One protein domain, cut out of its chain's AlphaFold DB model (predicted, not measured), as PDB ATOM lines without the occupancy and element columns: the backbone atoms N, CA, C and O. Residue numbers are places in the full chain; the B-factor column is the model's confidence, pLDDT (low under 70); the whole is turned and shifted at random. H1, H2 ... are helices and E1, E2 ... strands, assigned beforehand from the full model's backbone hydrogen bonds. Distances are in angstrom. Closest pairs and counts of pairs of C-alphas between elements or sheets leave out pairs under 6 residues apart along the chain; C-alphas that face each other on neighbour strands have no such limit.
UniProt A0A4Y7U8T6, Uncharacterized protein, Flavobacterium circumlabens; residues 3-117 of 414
ATOM      1  N   LYS A   3     199.598 258.974 269.671       89.94
ATOM      2  CA  LYS A   3     199.519 258.767 271.123       89.94
ATOM      3  C   LYS A   3     200.825 259.055 271.874       89.94
ATOM      4  O   LYS A   3     200.800 259.756 272.875       89.94
ATOM      5  N   ILE A   4     201.969 258.573 271.378       94.88
ATOM      6  CA  ILE A   4     203.273 258.830 272.024       94.88
ATOM      7  C   ILE A   4     203.600 260.320 271.998       94.88
ATOM      8  O   ILE A   4     204.066 260.856 272.998       94.88
ATOM      9  N   ALA A   5     203.341 260.987 270.870       95.31
ATOM     10  CA  ALA A   5     203.554 262.425 270.755       95.31
ATOM     11  C   ALA A   5     202.673 263.197 271.747       95.31
ATOM     12  O   ALA A   5     203.187 264.067 272.440       95.31
ATOM     13  N   ASN A   6     201.391 262.831 271.879       96.12
ATOM     14  CA  ASN A   6     200.486 263.437 272.858       96.12
ATOM     15  C   ASN A   6     200.995 263.254 274.299       96.12
ATOM     16  O   ASN A   6     201.151 264.231 275.023       96.12
ATOM     17  N   LEU A   7     201.357 262.028 274.689       97.31
ATOM     18  CA  LEU A   7     201.877 261.748 276.032       97.31
ATOM     19  C   LEU A   7     203.194 262.486 276.311       97.31
ATOM     20  O   LEU A   7     203.376 263.025 277.397       97.31
ATOM     21  N   CYS A   8     204.094 262.585 275.329       97.44
ATOM     22  CA  CYS A   8     205.311 263.390 275.472       97.44
ATOM     23  C   CYS A   8     204.980 264.874 275.675       97.44
ATOM     24  O   CYS A   8     205.565 265.504 276.550       97.44
ATOM     25  N   SER A   9     204.037 265.426 274.904       97.00
ATOM     26  CA  SER A   9     203.578 266.811 275.062       97.00
ATOM     27  C   SER A   9     202.951 267.060 276.433       97.00
ATOM     28  O   SER A   9     203.213 268.101 277.029       97.00
ATOM     29  N   GLN A  10     202.181 266.105 276.963       97.50
ATOM     30  CA  GLN A  10     201.621 266.188 278.316       97.50
ATOM     31  C   GLN A  10     202.724 266.196 279.384       97.50
ATOM     32  O   GLN A  10     202.732 267.076 280.236       97.50
ATOM     33  N   ILE A  11     203.717 265.304 279.292       98.19
ATOM     34  CA  ILE A  11     204.861 265.278 280.224       98.19
ATOM     35  C   ILE A  11     205.686 266.576 280.140       98.19
ATOM     36  O   ILE A  11     206.117 267.112 281.160       98.19
ATOM     37  N   ILE A  12     205.889 267.117 278.932       97.50
ATOM     38  CA  ILE A  12     206.537 268.425 278.734       97.50
ATOM     39  C   ILE A  12     205.728 269.531 279.420       97.50
ATOM     40  O   ILE A  12     206.314 270.404 280.056       97.50
ATOM     41  N   ASN A  13     204.398 269.501 279.306       97.31
ATOM     42  CA  ASN A  13     203.525 270.479 279.943       97.31
ATOM     43  C   ASN A  13     203.617 270.419 281.475       97.31
ATOM     44  O   ASN A  13     203.773 271.460 282.106       97.31
ATOM     45  N   GLU A  14     203.611 269.222 282.062       97.81
ATOM     46  CA  GLU A  14     203.813 269.041 283.506       97.81
ATOM     47  C   GLU A  14     205.150 269.626 283.974       97.81
ATOM     48  O   GLU A  14     205.211 270.340 284.974       97.81
ATOM     49  N   ILE A  15     206.224 269.385 283.218       97.00
ATOM     50  CA  ILE A  15     207.540 269.959 283.510       97.00
ATOM     51  C   ILE A  15     207.517 271.485 283.378       97.00
ATOM     52  O   ILE A  15     208.048 272.162 284.254       97.00
ATOM     53  N   ASN A  16     206.874 272.033 282.344       96.69
ATOM     54  CA  ASN A  16     206.749 273.480 282.164       96.69
ATOM     55  C   ASN A  16     206.027 274.139 283.344       96.69
ATOM     56  O   ASN A  16     206.503 275.161 283.837       96.69
ATOM     57  N   ILE A  17     204.929 273.535 283.819       96.94
ATOM     58  CA  ILE A  17     204.195 273.995 285.008       96.94
ATOM     59  C   ILE A  17     205.144 274.074 286.206       96.94
ATOM     60  O   ILE A  17     205.190 275.098 286.881       96.94
ATOM     61  N   ILE A  18     205.944 273.029 286.442       96.25
ATOM     62  CA  ILE A  18     206.889 273.003 287.566       96.25
ATOM     63  C   ILE A  18     207.964 274.077 287.411       96.25
ATOM     64  O   ILE A  18     208.231 274.822 288.354       96.25
ATOM     65  N   THR A  19     208.578 274.175 286.231       95.75
ATOM     66  CA  THR A  19     209.675 275.120 285.984       95.75
ATOM     67  C   THR A  19     209.234 276.582 285.988       95.75
ATOM     68  O   THR A  19     210.079 277.453 286.144       95.75
ATOM     69  N   GLY A  20     207.934 276.849 285.830       94.75
ATOM     70  CA  GLY A  20     207.340 278.180 285.973       94.75
ATOM     71  C   GLY A  20     206.890 278.514 287.398       94.75
ATOM     72  O   GLY A  20     206.256 279.545 287.605       94.75
ATOM     73  N   THR A  21     207.149 277.643 288.381       94.94
ATOM     74  CA  THR A  21     206.816 277.924 289.782       94.94
ATOM     75  C   THR A  21     207.942 278.669 290.487       94.94
ATOM     76  O   THR A  21     209.121 278.378 290.283       94.94
ATOM     77  N   LYS A  22     207.572 279.546 291.428       93.44
ATOM     78  CA  LYS A  22     208.534 280.287 292.255       93.44
ATOM     79  C   LYS A  22     209.472 279.367 293.045       93.44
ATOM     80  O   LYS A  22     210.638 279.675 293.226       93.44
ATOM     81  N   ILE A  23     208.984 278.192 293.442       91.56
ATOM     82  CA  ILE A  23     209.764 277.179 294.164       91.56
ATOM     83  C   ILE A  23     210.924 276.653 293.313       91.56
ATOM     84  O   ILE A  23     212.012 276.417 293.833       91.56
ATOM     85  N   PHE A  24     210.699 276.453 292.013       94.88
ATOM     86  CA  PHE A  24     211.752 276.026 291.101       94.88
ATOM     87  C   PHE A  24     212.752 277.154 290.832       94.88
ATOM     88  O   PHE A  24     213.955 276.906 290.864       94.88
ATOM     89  N   GLU A  25     212.261 278.375 290.605       93.88
ATOM     90  CA  GLU A  25     213.098 279.563 290.394       93.88
ATOM     91  C   GLU A  25     214.012 279.824 291.596       93.88
ATOM     92  O   GLU A  25     215.231 279.858 291.444       93.88
ATOM     93  N   ASP A  26     213.435 279.896 292.800       94.06
ATOM     94  CA  ASP A  26     214.172 280.122 294.044       94.06
ATOM     95  C   ASP A  26     215.190 279.008 294.295       94.06
ATOM     96  O   ASP A  26     216.297 279.261 294.762       94.06
ATOM     97  N   TRP A  27     214.843 277.755 293.988       95.00
ATOM     98  CA  TRP A  27     215.795 276.657 294.097       95.00
ATOM     99  C   TRP A  27     216.960 276.823 293.112       95.00
ATOM    100  O   TRP A  27     218.112 276.734 293.530       95.00
ATOM    101  N   LEU A  28     216.682 277.094 291.833       94.19
ATOM    102  CA  LEU A  28     217.705 277.185 290.790       94.19
ATOM    103  C   LEU A  28     218.668 278.360 291.017       94.19
ATOM    104  O   LEU A  28     219.864 278.211 290.776       94.19
ATOM    105  N   GLU A  29     218.175 279.499 291.510       92.19
ATOM    106  CA  GLU A  29     218.995 280.675 291.848       92.19
ATOM    107  C   GLU A  29     220.017 280.395 292.961       92.19
ATOM    108  O   GLU A  29     221.066 281.036 293.017       92.19
ATOM    109  N   ASN A  30     219.735 279.422 293.831       92.69
ATOM    110  CA  ASN A  30     220.598 279.047 294.950       92.69
ATOM    111  C   ASN A  30     221.588 277.915 294.618       92.69
ATOM    112  O   ASN A  30     222.369 277.507 295.480       92.69
ATOM    113  N   GLU A  31     221.569 277.385 293.394       92.56
ATOM    114  CA  GLU A  31     222.424 276.270 292.993       92.56
ATOM    115  C   GLU A  31     223.710 276.718 292.284       92.56
ATOM    116  O   GLU A  31     223.748 277.683 291.521       92.56
ATOM    117  N   ASN A  32     224.784 275.948 292.478       88.44
ATOM    118  CA  ASN A  32     226.064 276.199 291.819       88.44
ATOM    119  C   ASN A  32     226.148 275.464 290.476       88.44
ATOM    120  O   ASN A  32     226.257 274.234 290.415       88.44
ATOM    121  N   LEU A  33     226.152 276.227 289.384       89.50
ATOM    122  CA  LEU A  33     226.291 275.696 288.030       89.50
ATOM    123  C   LEU A  33     227.765 275.534 287.641       89.50
ATOM    124  O   LEU A  33     228.607 276.398 287.879       89.50
ATOM    125  N   SER A  34     228.080 274.403 287.020       84.88
ATOM    126  CA  SER A  34     229.403 274.104 286.486       84.88
ATOM    127  C   SER A  34     229.603 274.835 285.165       84.88
ATOM    128  O   SER A  34     228.765 274.780 284.269       84.88
ATOM    129  N   SER A  35     230.759 275.477 285.011       81.31
ATOM    130  CA  SER A  35     231.156 276.126 283.762       81.31
ATOM    131  C   SER A  35     231.749 275.164 282.728       81.31
ATOM    132  O   SER A  35     231.885 275.552 281.569       81.31
ATOM    133  N   THR A  36     232.099 273.933 283.121       78.75
ATOM    134  CA  THR A  36     232.958 273.033 282.328       78.75
ATOM    135  C   THR A  36     232.295 271.728 281.894       78.75
ATOM    136  O   THR A  36     232.804 271.072 280.988       78.75
ATOM    137  N   ALA A  37     231.167 271.342 282.495       81.88
ATOM    138  CA  ALA A  37     230.478 270.091 282.186       81.88
ATOM    139  C   ALA A  37     229.011 270.325 281.811       81.88
ATOM    140  O   ALA A  37     228.352 271.212 282.348       81.88
ATOM    141  N   SER A  38     228.475 269.485 280.920       86.12
ATOM    142  CA  SER A  38     227.032 269.446 280.670       86.12
ATOM    143  C   SER A  38     226.299 268.983 281.928       86.12
ATOM    144  O   SER A  38     226.566 267.894 282.447       86.12
ATOM    145  N   GLN A  39     225.371 269.810 282.402       92.75
ATOM    146  CA  GLN A  39     224.579 269.551 283.595       92.75
ATOM    147  C   GLN A  39     223.125 269.254 283.247       92.75
ATOM    148  O   GLN A  39     222.588 269.688 282.227       92.75
ATOM    149  N   PHE A  40     222.495 268.503 284.139       95.12
ATOM    150  CA  PHE A  40     221.114 268.073 284.039       95.12
ATOM    151  C   PHE A  40     220.388 268.440 285.319       95.12
ATOM    152  O   PHE A  40     220.942 268.284 286.407       95.12
ATOM    153  N   ILE A  41     219.134 268.852 285.184       96.38
ATOM    154  CA  ILE A  41     218.206 268.975 286.303       96.38
ATOM    155  C   ILE A  41     217.318 267.741 286.290       96.38
ATOM    156  O   ILE A  41     216.643 267.494 285.293       96.38
ATOM    157  N   ALA A  42     217.326 266.968 287.375       96.75
ATOM    158  CA  ALA A  42     216.408 265.853 287.582       96.75
ATOM    159  C   ALA A  42     215.292 266.229 288.558       96.75
ATOM    160  O   ALA A  42     215.544 266.854 289.589       96.75
ATOM    161  N   PHE A  43     214.081 265.759 288.268       96.25
ATOM    162  CA  PHE A  43     212.943 265.810 289.181       96.25
ATOM    163  C   PHE A  43     212.899 264.561 290.038       96.25
ATOM    164  O   PHE A  43     213.033 263.449 289.528       96.25
ATOM    165  N   ASN A  44     212.684 264.729 291.338       92.62
ATOM    166  CA  ASN A  44     212.443 263.605 292.226       92.62
ATOM    167  C   ASN A  44     211.194 262.853 291.772       92.62
ATOM    168  O   ASN A  44     210.282 263.416 291.180       92.62
ATOM    169  N   ASN A  45     211.149 261.568 292.074       90.81
ATOM    170  CA  ASN A  45     210.014 260.705 291.782       90.81
ATOM    171  C   ASN A  45     209.356 260.171 293.065       90.81
ATOM    172  O   ASN A  45     208.685 259.144 293.072       90.81
ATOM    173  N   SER A  46     209.584 260.845 294.198       87.12
ATOM    174  CA  SER A  46     208.958 260.497 295.467       87.12
ATOM    175  C   SER A  46     208.796 261.717 296.365       87.12
ATOM    176  O   SER A  46     209.775 262.194 296.937       87.12
ATOM    177  N   PHE A  47     207.545 262.143 296.546       84.19
ATOM    178  CA  PHE A  47     207.186 263.409 297.194       84.19
ATOM    179  C   PHE A  47     206.576 263.239 298.592       84.19
ATOM    180  O   PHE A  47     206.861 264.039 299.461       84.19
ATOM    181  N   ILE A  48     205.899 262.120 298.878       80.81
ATOM    182  CA  ILE A  48     205.330 261.808 300.207       80.81
ATOM    183  C   ILE A  48     206.157 260.730 300.929       80.81
ATOM    184  O   ILE A  48     206.771 259.866 300.286       80.81
ATOM    185  N   PHE A  49     206.258 260.807 302.257       78.38
ATOM    186  CA  PHE A  49     206.971 259.837 303.087       78.38
ATOM    187  C   PHE A  49     206.316 258.458 302.996       78.38
ATOM    188  O   PHE A  49     205.101 258.322 302.907       78.38
ATOM    189  N   ARG A  50     207.154 257.423 302.929       73.06
ATOM    190  CA  ARG A  50     206.744 256.068 302.543       73.06
ATOM    191  C   ARG A  50     206.389 255.214 303.758       73.06
ATOM    192  O   ARG A  50     206.819 254.068 303.846       73.06
ATOM    193  N   ASP A  51     205.624 255.767 304.689       68.62
ATOM    194  CA  ASP A  51     205.131 254.987 305.823       68.62
ATOM    195  C   ASP A  51     204.137 253.938 305.309       68.62
ATOM    196  O   ASP A  51     203.154 254.277 304.656       68.62
ATOM    197  N   ASN A  52     204.403 252.657 305.574       68.00
ATOM    198  CA  ASN A  52     203.559 251.517 305.180       68.00
ATOM    199  C   ASN A  52     203.399 251.263 303.662       68.00
ATOM    200  O   ASN A  52     202.533 250.483 303.258       68.00
ATOM    201  N   ILE A  53     204.247 251.849 302.809       72.25
ATOM    202  CA  ILE A  53     204.271 251.569 301.361       72.25
ATOM    203  C   ILE A  53     205.184 250.367 301.082       72.25
ATOM    204  O   ILE A  53     206.347 250.364 301.480       72.25
ATOM    205  N   LYS A  54     204.665 249.344 300.389       74.56
ATOM    206  CA  LYS A  54     205.388 248.084 300.123       74.56
ATOM    207  C   LYS A  54     206.165 248.065 298.798       74.56
ATOM    208  O   LYS A  54     206.899 247.111 298.555       74.56
ATOM    209  N   THR A  55     206.010 249.065 297.929       76.31
ATOM    210  CA  THR A  55     206.710 249.114 296.634       76.31
ATOM    211  C   THR A  55     208.155 249.586 296.741       76.31
ATOM    212  O   THR A  55     208.536 250.377 297.607       76.31
ATOM    213  N   ILE A  56     208.964 249.129 295.784       83.19
ATOM    214  CA  ILE A  56     210.312 249.646 295.556       83.19
ATOM    215  C   ILE A  56     210.200 250.932 294.739       83.19
ATOM    216  O   ILE A  56     209.515 250.975 293.720       83.19
ATOM    217  N   LYS A  57     210.905 251.976 295.183       87.94
ATOM    218  CA  LYS A  57     210.995 253.258 294.480       87.94
ATOM    219  C   LYS A  57     211.472 253.057 293.044       87.94
ATOM    220  O   LYS A  57     212.518 252.436 292.829       87.94
ATOM    221  N   SER A  58     210.755 253.651 292.090       91.62
ATOM    222  CA  SER A  58     211.203 253.686 290.698       91.62
ATOM    223  C   SER A  58     212.614 254.274 290.590       91.62
ATOM    224  O   SER A  58     212.941 255.278 291.223       91.62
ATOM    225  N   GLN A  59     213.452 253.660 289.757       94.56
ATOM    226  CA  GLN A  59     214.792 254.167 289.445       94.56
ATOM    227  C   GLN A  59     214.788 255.149 288.267       94.56
ATOM    228  O   GLN A  59     215.844 255.646 287.894       94.56
ATOM    229  N   LYS A  60     213.619 255.418 287.668       96.81
ATOM    230  CA  LYS A  60     213.463 256.273 286.489       96.81
ATOM    231  C   LYS A  60     213.086 257.692 286.917       96.81
ATOM    232  O   LYS A  60     212.054 257.900 287.560       96.81
ATOM    233  N   TYR A  61     213.908 258.661 286.528       97.44
ATOM    234  CA  TYR A  61     213.747 260.081 286.843       97.44
ATOM    235  C   TYR A  61     213.641 260.898 285.559       97.44
ATOM    236  O   TYR A  61     214.395 260.660 284.617       97.44
ATOM    237  N   LEU A  62     212.743 261.882 285.522       97.75
ATOM    238  CA  LEU A  62     212.711 262.856 284.431       97.75
ATOM    239  C   LEU A  62     213.838 263.868 284.615       97.75
ATOM    240  O   LEU A  62     214.035 264.372 285.722       97.75
ATOM    241  N   ALA A  63     214.550 264.186 283.537       97.44
ATOM    242  CA  ALA A  63     215.588 265.205 283.545       97.44
ATOM    243  C   ALA A  63     215.663 265.988 282.230       97.44
ATOM    244  O   ALA A  63     215.299 265.476 281.172       97.44
ATOM    245  N   PHE A  64     216.191 267.207 282.283       95.94
ATOM    246  CA  PHE A  64     216.468 268.039 281.107       95.94
ATOM    247  C   PHE A  64     217.811 268.768 281.245       95.94
ATOM    248  O   PHE A  64     218.357 268.889 282.344       95.94
ATOM    249  N   ASP A  65     218.357 269.208 280.110       93.00
ATOM    250  CA  ASP A  65     219.653 269.890 280.030       93.00
ATOM    251  C   ASP A  65     219.561 271.316 280.624       93.00
ATOM    252  O   ASP A  65     218.631 272.066 280.304       93.00
ATOM    253  N   VAL A  66     220.556 271.716 281.425       92.56
ATOM    254  CA  VAL A  66     220.736 273.097 281.918       92.56
ATOM    255  C   VAL A  66     222.123 273.622 281.541       92.56
ATOM    256  O   VAL A  66     223.122 272.903 281.616       92.56
ATOM    257  N   SER A  67     222.190 274.872 281.082       86.38
ATOM    258  CA  SER A  67     223.446 275.548 280.755       86.38
ATOM    259  C   SER A  67     224.155 276.066 282.007       86.38
ATOM    260  O   SER A  67     223.552 276.264 283.058       86.38
ATOM    261  N   ASN A  68     225.429 276.422 281.851       80.81
ATOM    262  CA  ASN A  68     226.219 277.119 282.871       80.81
ATOM    263  C   ASN A  68     225.684 278.515 283.256       80.81
ATOM    264  O   ASN A  68     226.128 279.087 284.245       80.81
ATOM    265  N   THR A  69     224.755 279.075 282.478       80.69
ATOM    266  CA  THR A  69     224.090 280.366 282.737       80.69
ATOM    267  C   THR A  69     222.692 280.196 283.335       80.69
ATOM    268  O   THR A  69     221.931 281.157 283.385       80.69
ATOM    269  N   GLY A  70     222.319 278.972 283.719       80.81
ATOM    270  CA  GLY A  70     220.999 278.651 284.268       80.81
ATOM    271  C   GLY A  70     219.895 278.614 283.215       80.81
ATOM    272  O   GLY A  70     218.732 278.410 283.545       80.81
ATOM    273  N   LYS A  71     220.237 278.768 281.930       86.38
ATOM    274  CA  LYS A  71     219.275 278.637 280.836       86.38
ATOM    275  C   LYS A  71     219.018 277.164 280.574       86.38
ATOM    276  O   LYS A  71     219.946 276.388 280.360       86.38
ATOM    277  N   PHE A  72     217.755 276.787 280.510       89.56
ATOM    278  CA  PHE A  72     217.352 275.420 280.223       89.56
ATOM    279  C   PHE A  72     216.292 275.370 279.130       89.56
ATOM    280  O   PHE A  72     215.709 276.381 278.735       89.56
ATOM    281  N   THR A  73     216.049 274.168 278.614       86.56
ATOM    282  CA  THR A  73     214.936 273.929 277.703       86.56
ATOM    283  C   THR A  73     214.244 272.617 278.021       86.56
ATOM    284  O   THR A  73     214.863 271.561 278.111       86.56
ATOM    285  N   THR A  74     212.922 272.677 278.106       87.12
ATOM    286  CA  THR A  74     212.047 271.514 278.286       87.12
ATOM    287  C   THR A  74     211.762 270.793 276.962       87.12
ATOM    288  O   THR A  74     211.056 269.792 276.931       87.12
ATOM    289  N   LYS A  75     212.359 271.247 275.845       85.94
ATOM    290  CA  LYS A  75     212.254 270.587 274.530       85.94
ATOM    291  C   LYS A  75     213.018 269.263 274.461       85.94
ATOM    292  O   LYS A  75     212.720 268.433 273.606       85.94
ATOM    293  N   LYS A  76     214.030 269.079 275.316       91.06
ATOM    294  CA  LYS A  76     214.868 267.876 275.372       91.06
ATOM    295  C   LYS A  76     214.803 267.274 276.768       91.06
ATOM    296  O   LYS A  76     215.613 267.592 277.633       91.06
ATOM    297  N   ILE A  77     213.817 266.406 276.962       96.81
ATOM    298  CA  ILE A  77     213.631 265.654 278.202       96.81
ATOM    299  C   ILE A  77     214.155 264.234 278.011       96.81
ATOM    300  O   ILE A  77     214.005 263.618 276.949       96.81
ATOM    301  N   TYR A  78     214.750 263.717 279.073       97.56
ATOM    302  CA  TYR A  78     215.301 262.381 279.161       97.56
ATOM    303  C   TYR A  78     214.764 261.672 280.398       97.56
ATOM    304  O   TYR A  78     214.410 262.303 281.393       97.56
ATOM    305  N   VAL A  79     214.767 260.347 280.338       97.94
ATOM    306  CA  VAL A  79     214.624 259.491 281.509       97.94
ATOM    307  C   VAL A  79     216.008 259.001 281.905       97.94
ATOM    308  O   VAL A  79     216.728 258.428 281.082       97.94
ATOM    309  N   ILE A  80     216.373 259.270 283.155       97.56
ATOM    310  CA  ILE A  80     217.675 258.956 283.734       97.56
ATOM    311  C   ILE A  80     217.503 257.905 284.824       97.56
ATOM    312  O   ILE A  80     216.630 258.030 285.684       97.56
ATOM    313  N   GLU A  81     218.358 256.890 284.790       97.00
ATOM    314  CA  GLU A  81     218.474 255.868 285.830       97.00
ATOM    315  C   GLU A  81     219.858 255.933 286.492       97.00
ATOM    316  O   GLU A  81     220.813 256.450 285.906       97.00
ATOM    317  N   GLY A  82     219.976 255.396 287.710       94.31
ATOM    318  CA  GLY A  82     221.236 255.366 288.466       94.31
ATOM    319  C   GLY A  82     221.507 256.617 289.307       94.31
ATOM    320  O   GLY A  82     222.622 256.791 289.791       94.31
ATOM    321  N   ILE A  83     220.504 257.479 289.502       93.62
ATOM    322  CA  ILE A  83     220.584 258.647 290.388       93.62
ATOM    323  C   ILE A  83     219.752 258.435 291.655       93.62
ATOM    324  O   ILE A  83     218.716 257.780 291.634       93.62
ATOM    325  N   ASN A  84     220.185 259.029 292.769       90.38
ATOM    326  CA  ASN A  84     219.429 259.047 294.020       90.38
ATOM    327  C   ASN A  84     219.551 260.415 294.706       90.38
ATOM    328  O   ASN A  84     220.634 261.012 294.759       90.38
ATOM    329  N   PHE A  85     218.420 260.924 295.189       91.94
ATOM    330  CA  PHE A  85     218.289 262.165 295.950       91.94
ATOM    331  C   PHE A  85     216.903 262.264 296.594       91.94
ATOM    332  O   PHE A  85     216.016 261.443 296.323       91.94
ATOM    333  N   HIS A  86     216.753 263.201 297.532       86.25
ATOM    334  CA  HIS A  86     215.554 263.346 298.370       86.25
ATOM    335  C   HIS A  86     214.931 264.754 298.306       86.25
ATOM    336  O   HIS A  86     213.789 264.915 298.728       86.25
ATOM    337  N   SER A  87     215.646 265.749 297.766       89.56
ATOM    338  CA  SER A  87     215.108 267.070 297.403       89.56
ATOM    339  C   SER A  87     214.124 266.962 296.233       89.56
ATOM    340  O   SER A  87     214.059 265.918 295.595       89.56
ATOM    341  N   HIS A  88     213.342 268.008 295.939       91.88
ATOM    342  CA  HIS A  88     212.456 268.024 294.759       91.88
ATOM    343  C   HIS A  88     213.224 267.978 293.449       91.88
ATOM    344  O   HIS A  88     212.823 267.279 292.520       91.88
ATOM    345  N   PHE A  89     214.342 268.690 293.409       94.94
ATOM    346  CA  PHE A  89     215.176 268.846 292.235       94.94
ATOM    347  C   PHE A  89     216.628 268.555 292.600       94.94
ATOM    348  O   PHE A  89     217.027 268.656 293.767       94.94
ATOM    349  N   LYS A  90     217.421 268.163 291.606       95.50
ATOM    350  CA  LYS A  90     218.866 267.996 291.754       95.50
ATOM    351  C   LYS A  90     219.571 268.332 290.453       95.50
ATOM    352  O   LYS A  90     219.209 267.791 289.409       95.50
ATOM    353  N   ILE A  91     220.618 269.146 290.548       95.19
ATOM    354  CA  ILE A  91     221.592 269.309 289.471       95.19
ATOM    355  C   ILE A  91     222.639 268.205 289.572       95.19
ATOM    356  O   ILE A  91     223.129 267.876 290.655       95.19
ATOM    357  N   PHE A  92     222.970 267.598 288.438       94.56
ATOM    358  CA  PHE A  92     223.994 266.563 288.364       94.56
ATOM    359  C   PHE A  92     224.672 266.540 286.992       94.56
ATOM    360  O   PHE A  92     224.165 267.082 286.009       94.56
ATOM    361  N   THR A  93     225.829 265.889 286.930       93.75
ATOM    362  CA  THR A  93     226.535 265.558 285.689       93.75
ATOM    363  C   THR A  93     226.355 264.074 285.374       93.75
ATOM    364  O   THR A  93     226.215 263.236 286.270       93.75
ATOM    365  N   LEU A  94     226.325 263.723 284.089       92.88
ATOM    366  CA  LEU A  94     226.232 262.318 283.688       92.88
ATOM    367  C   LEU A  94     227.535 261.581 284.012       92.88
ATOM    368  O   LEU A  94     228.597 261.950 283.523       92.88
ATOM    369  N   ALA A  95     227.427 260.518 284.804       91.94
ATOM    370  CA  ALA A  95     228.478 259.542 285.037       91.94
ATOM    371  C   ALA A  95     228.229 258.295 284.177       91.94
ATOM    372  O   ALA A  95     227.103 258.044 283.747       91.94
ATOM    373  N   ASN A  96     229.261 257.469 283.994       90.00
ATOM    374  CA  ASN A  96     229.169 256.216 283.229       90.00
ATOM    375  C   ASN A  96     228.163 255.210 283.815       90.00
ATOM    376  O   ASN A  96     227.700 254.319 283.113       90.00
ATOM    377  N   THR A  97     227.820 255.343 285.098       92.69
ATOM    378  CA  THR A  97     226.814 254.522 285.787       92.69
ATOM    379  C   THR A  97     225.377 254.945 285.485       92.69
ATOM    380  O   THR A  97     224.450 254.214 285.829       92.69
ATOM    381  N   HIS A  98     225.164 256.116 284.879       95.94
ATOM    382  CA  HIS A  98     223.829 256.601 284.550       95.94
ATOM    383  C   HIS A  98     223.382 256.079 283.187       95.94
ATOM    384  O   HIS A  98     224.110 256.159 282.198       95.94
ATOM    385  N   LYS A  99     222.132 255.628 283.109       96.81
ATOM    386  CA  LYS A  99     221.489 255.295 281.835       96.81
ATOM    387  C   LYS A  99     220.603 256.455 281.408       96.81
ATOM    388  O   LYS A  99     219.761 256.897 282.183       96.81
ATOM    389  N   LYS A 100     220.789 256.936 280.176       96.62
ATOM    390  CA  LYS A 100     220.036 258.054 279.592       96.62
ATOM    391  C   LYS A 100     219.198 257.572 278.415       96.62
ATOM    392  O   LYS A 100     219.744 257.084 277.431       96.62
ATOM    393  N   THR A 101     217.887 257.767 278.500       97.88
ATOM    394  CA  THR A 101     216.926 257.409 277.446       97.88
ATOM    395  C   THR A 101     216.159 258.654 277.006       97.88
ATOM    396  O   THR A 101     215.817 259.488 277.844       97.88
ATOM    397  N   SER A 102     215.884 258.815 275.708       97.62
ATOM    398  CA  SER A 102     215.031 259.915 275.231       97.62
ATOM    399  C   SER A 102     213.609 259.775 275.794       97.62
ATOM    400  O   SER A 102     213.140 258.652 275.992       97.62
ATOM    401  N   LEU A 103     212.894 260.886 276.030       97.88
ATOM    402  CA  LEU A 103     211.507 260.817 276.514       97.88
ATOM    403  C   LEU A 103     210.613 259.975 275.588       97.88
ATOM    404  O   LEU A 103     209.858 259.135 276.062       97.88
ATOM    405  N   SER A 104     210.739 260.152 274.269       97.19
ATOM    406  CA  SER A 104     209.945 259.410 273.277       97.19
ATOM    407  C   SER A 104     210.166 257.899 273.367       97.19
ATOM    408  O   SER A 104     209.207 257.128 273.310       97.19
ATOM    409  N   ASP A 105     211.414 257.460 273.543       97.88
ATOM    410  CA  ASP A 105     211.726 256.034 273.639       97.88
ATOM    411  C   ASP A 105     211.351 255.455 275.000       97.88
ATOM    412  O   ASP A 105     210.814 254.352 275.059       97.88
ATOM    413  N   ALA A 106     211.532 256.216 276.081       97.94
ATOM    414  CA  ALA A 106     211.064 255.813 277.399       97.94
ATOM    415  C   ALA A 106     209.537 255.652 277.420       97.94
ATOM    416  O   ALA A 106     209.045 254.610 277.836       97.94
ATOM    417  N   VAL A 107     208.780 256.612 276.877       97.94
ATOM    418  CA  VAL A 107     207.312 256.532 276.766       97.94
ATOM    419  C   VAL A 107     206.878 255.314 275.942       97.94
ATOM    420  O   VAL A 107     205.947 254.615 276.333       97.94
ATOM    421  N   LYS A 108     207.564 255.001 274.833       96.94
ATOM    422  CA  LYS A 108     207.299 253.772 274.055       96.94
ATOM    423  C   LYS A 108     207.480 252.503 274.885       96.94
ATOM    424  O   LYS A 108     206.701 251.569 274.706       96.94
ATOM    425  N   ILE A 109     208.526 252.447 275.709       96.31
ATOM    426  CA  ILE A 109     208.821 251.300 276.573       96.31
ATOM    427  C   ILE A 109     207.747 251.194 277.655       96.31
ATOM    428  O   ILE A 109     207.090 250.164 277.748       96.31
ATOM    429  N   GLU A 110     207.493 252.279 278.390       95.81
ATOM    430  CA  GLU A 110     206.525 252.287 279.490       95.81
ATOM    431  C   GLU A 110     205.129 251.875 279.038       95.81
ATOM    432  O   GLU A 110     204.535 251.011 279.667       95.81
ATOM    433  N   ILE A 111     204.612 252.428 277.929       95.00
ATOM    434  CA  ILE A 111     203.264 252.095 277.431       95.00
ATOM    435  C   ILE A 111     203.134 250.595 277.152       95.00
ATOM    436  O   ILE A 111     202.094 250.012 277.441       95.00
ATOM    437  N   LYS A 112     204.177 249.961 276.602       93.38
ATOM    438  CA  LYS A 112     204.173 248.513 276.337       93.38
ATOM    439  C   LYS A 112     204.197 247.681 277.618       93.38
ATOM    440  O   LYS A 112     203.743 246.544 277.604       93.38
ATOM    441  N   GLU A 113     204.731 248.234 278.701       92.19
ATOM    442  CA  GLU A 113     204.795 247.587 280.010       92.19
ATOM    443  C   GLU A 113     203.530 247.824 280.850       92.19
ATOM    444  O   GLU A 113     203.406 247.251 281.938       92.19
ATOM    445  N   ILE A 114     202.580 248.650 280.398       90.88
ATOM    446  CA  ILE A 114     201.310 248.847 281.102       90.88
ATOM    447  C   ILE A 114     200.429 247.602 280.928       90.88
ATOM    448  O   ILE A 114     199.913 247.327 279.849       90.88
ATOM    449  N   GLY A 115     200.246 246.853 282.016       88.62
ATOM    450  CA  GLY A 115     199.328 245.714 282.068       88.62
ATOM    451  C   GLY A 115     197.888 246.139 282.355       88.62
ATOM    452  O   GLY A 115     197.654 247.182 282.962       88.62
ATOM    453  N   GLU A 116     196.920 245.300 281.984       90.06
ATOM    454  CA  GLU A 116     195.493 245.653 282.029       90.06
ATOM    455  C   GLU A 116     194.952 245.965 283.427       90.06
ATOM    456  O   GLU A 116     194.008 246.744 283.565       90.06
ATOM    457  N   VAL A 117     195.579 245.411 284.469       90.75
ATOM    458  CA  VAL A 117     195.177 245.603 285.869       90.75
ATOM    459  C   VAL A 117     195.130 247.082 286.253       90.75
ATOM    460  O   VAL A 117     194.249 247.463 287.016       90.75
TER     461      VAL A 117
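This is residues 3 to 117 of the 414 residues of an uncharacterized protein of Flavobacterium circumlabens (UniProt A0A4Y7U8T6). A strongly twisted sheet of five strands has the long helix H1 laid across one face, over E2 and E3, and H3 standing up from that same face at the E5 edge. H2 only grazes the sheet, while residues 48 to 56, in the link from E1 to E2, stick out as a free loop and residues 112 to 117 as a free tail. The printed part has 115 residues, with three named helices and five named strands in the order H1 H2 E1 E2 E3 E4 E5 H3, a mixed class of helices and strands. The sheet runs E4 E1 E2 E3 E5, antiparallel throughout. The whole is compact, with a radius of gyration of the C-alphas of 14.9 A and spans of 46 by 36 by 32 A.

In the sheet, E1, residues 39 to 43, and E2, residues 61 to 66, form a hairpin, with N 41 and O 64 at 2.9 A. E2 and E3, residues 72 to 81, form another, with N 78 and O 63 at 2.8 A; E3 bends by 94 degrees at residue 75. E1 E2 E3 are a meander, each strand the antiparallel neighbour of the one before. With E4, residues 89 to 93, they make a Greek key, in which the fourth strand is the antiparallel neighbour of the first; N 40 and O 92 are 2.9 A apart. E5, residues 99 to 102, is the edge strand beside E3, with N 79 and O 101 at 2.8 A. H1, residues 3 to 19, is on the sheet at a height of 8.9 A and runs across the strands, at 64 degrees to E2 on the local plane; its closest C-alphas to E3 are those of Ile 12 and Thr 74, 6.3 A apart. H3, residues 103 to 113, lies over E5 on the same face, at a height of 10.0 A, and its line rises 49 degrees out of the local plane. H1 touches H3 with residues 4 to 8 alone, at a steep tilt of 61 degrees, opposite ways; the closest C-alphas are those of Cys 8 and Ser 104, 6.5 A apart. H2, residues 22 to 29, only grazes the sheet with residues 24 to 28. It is close to H1 but not clearly touching, with the closest C-alphas, those of Ile 18 and Phe 24, 6.7 A apart. Every O i to N i+4 pair is within hydrogen-bond range in H1 and H2, and 6 of 7 are in H3.

E3, the longest strand, spans 20.4 A from C-alpha 72 at (217.352, 275.420, 280.223). H1 begins at C-alpha 3 at (199.519, 258.767, 271.123) and measures 24.3 A. H2 measures 10.5 A, and H3 measures 15.2 A, ending at C-alpha 113 at (204.795, 247.587, 280.010).

The C-alphas farthest apart are those of Ser 35 and Val 117, at 47.2 A. The printed part has no cut, and the link from E1 to E2, 17 residues, is long. Mean pLDDT of the printed part is 91.6, with residues 51 to 52 under 70.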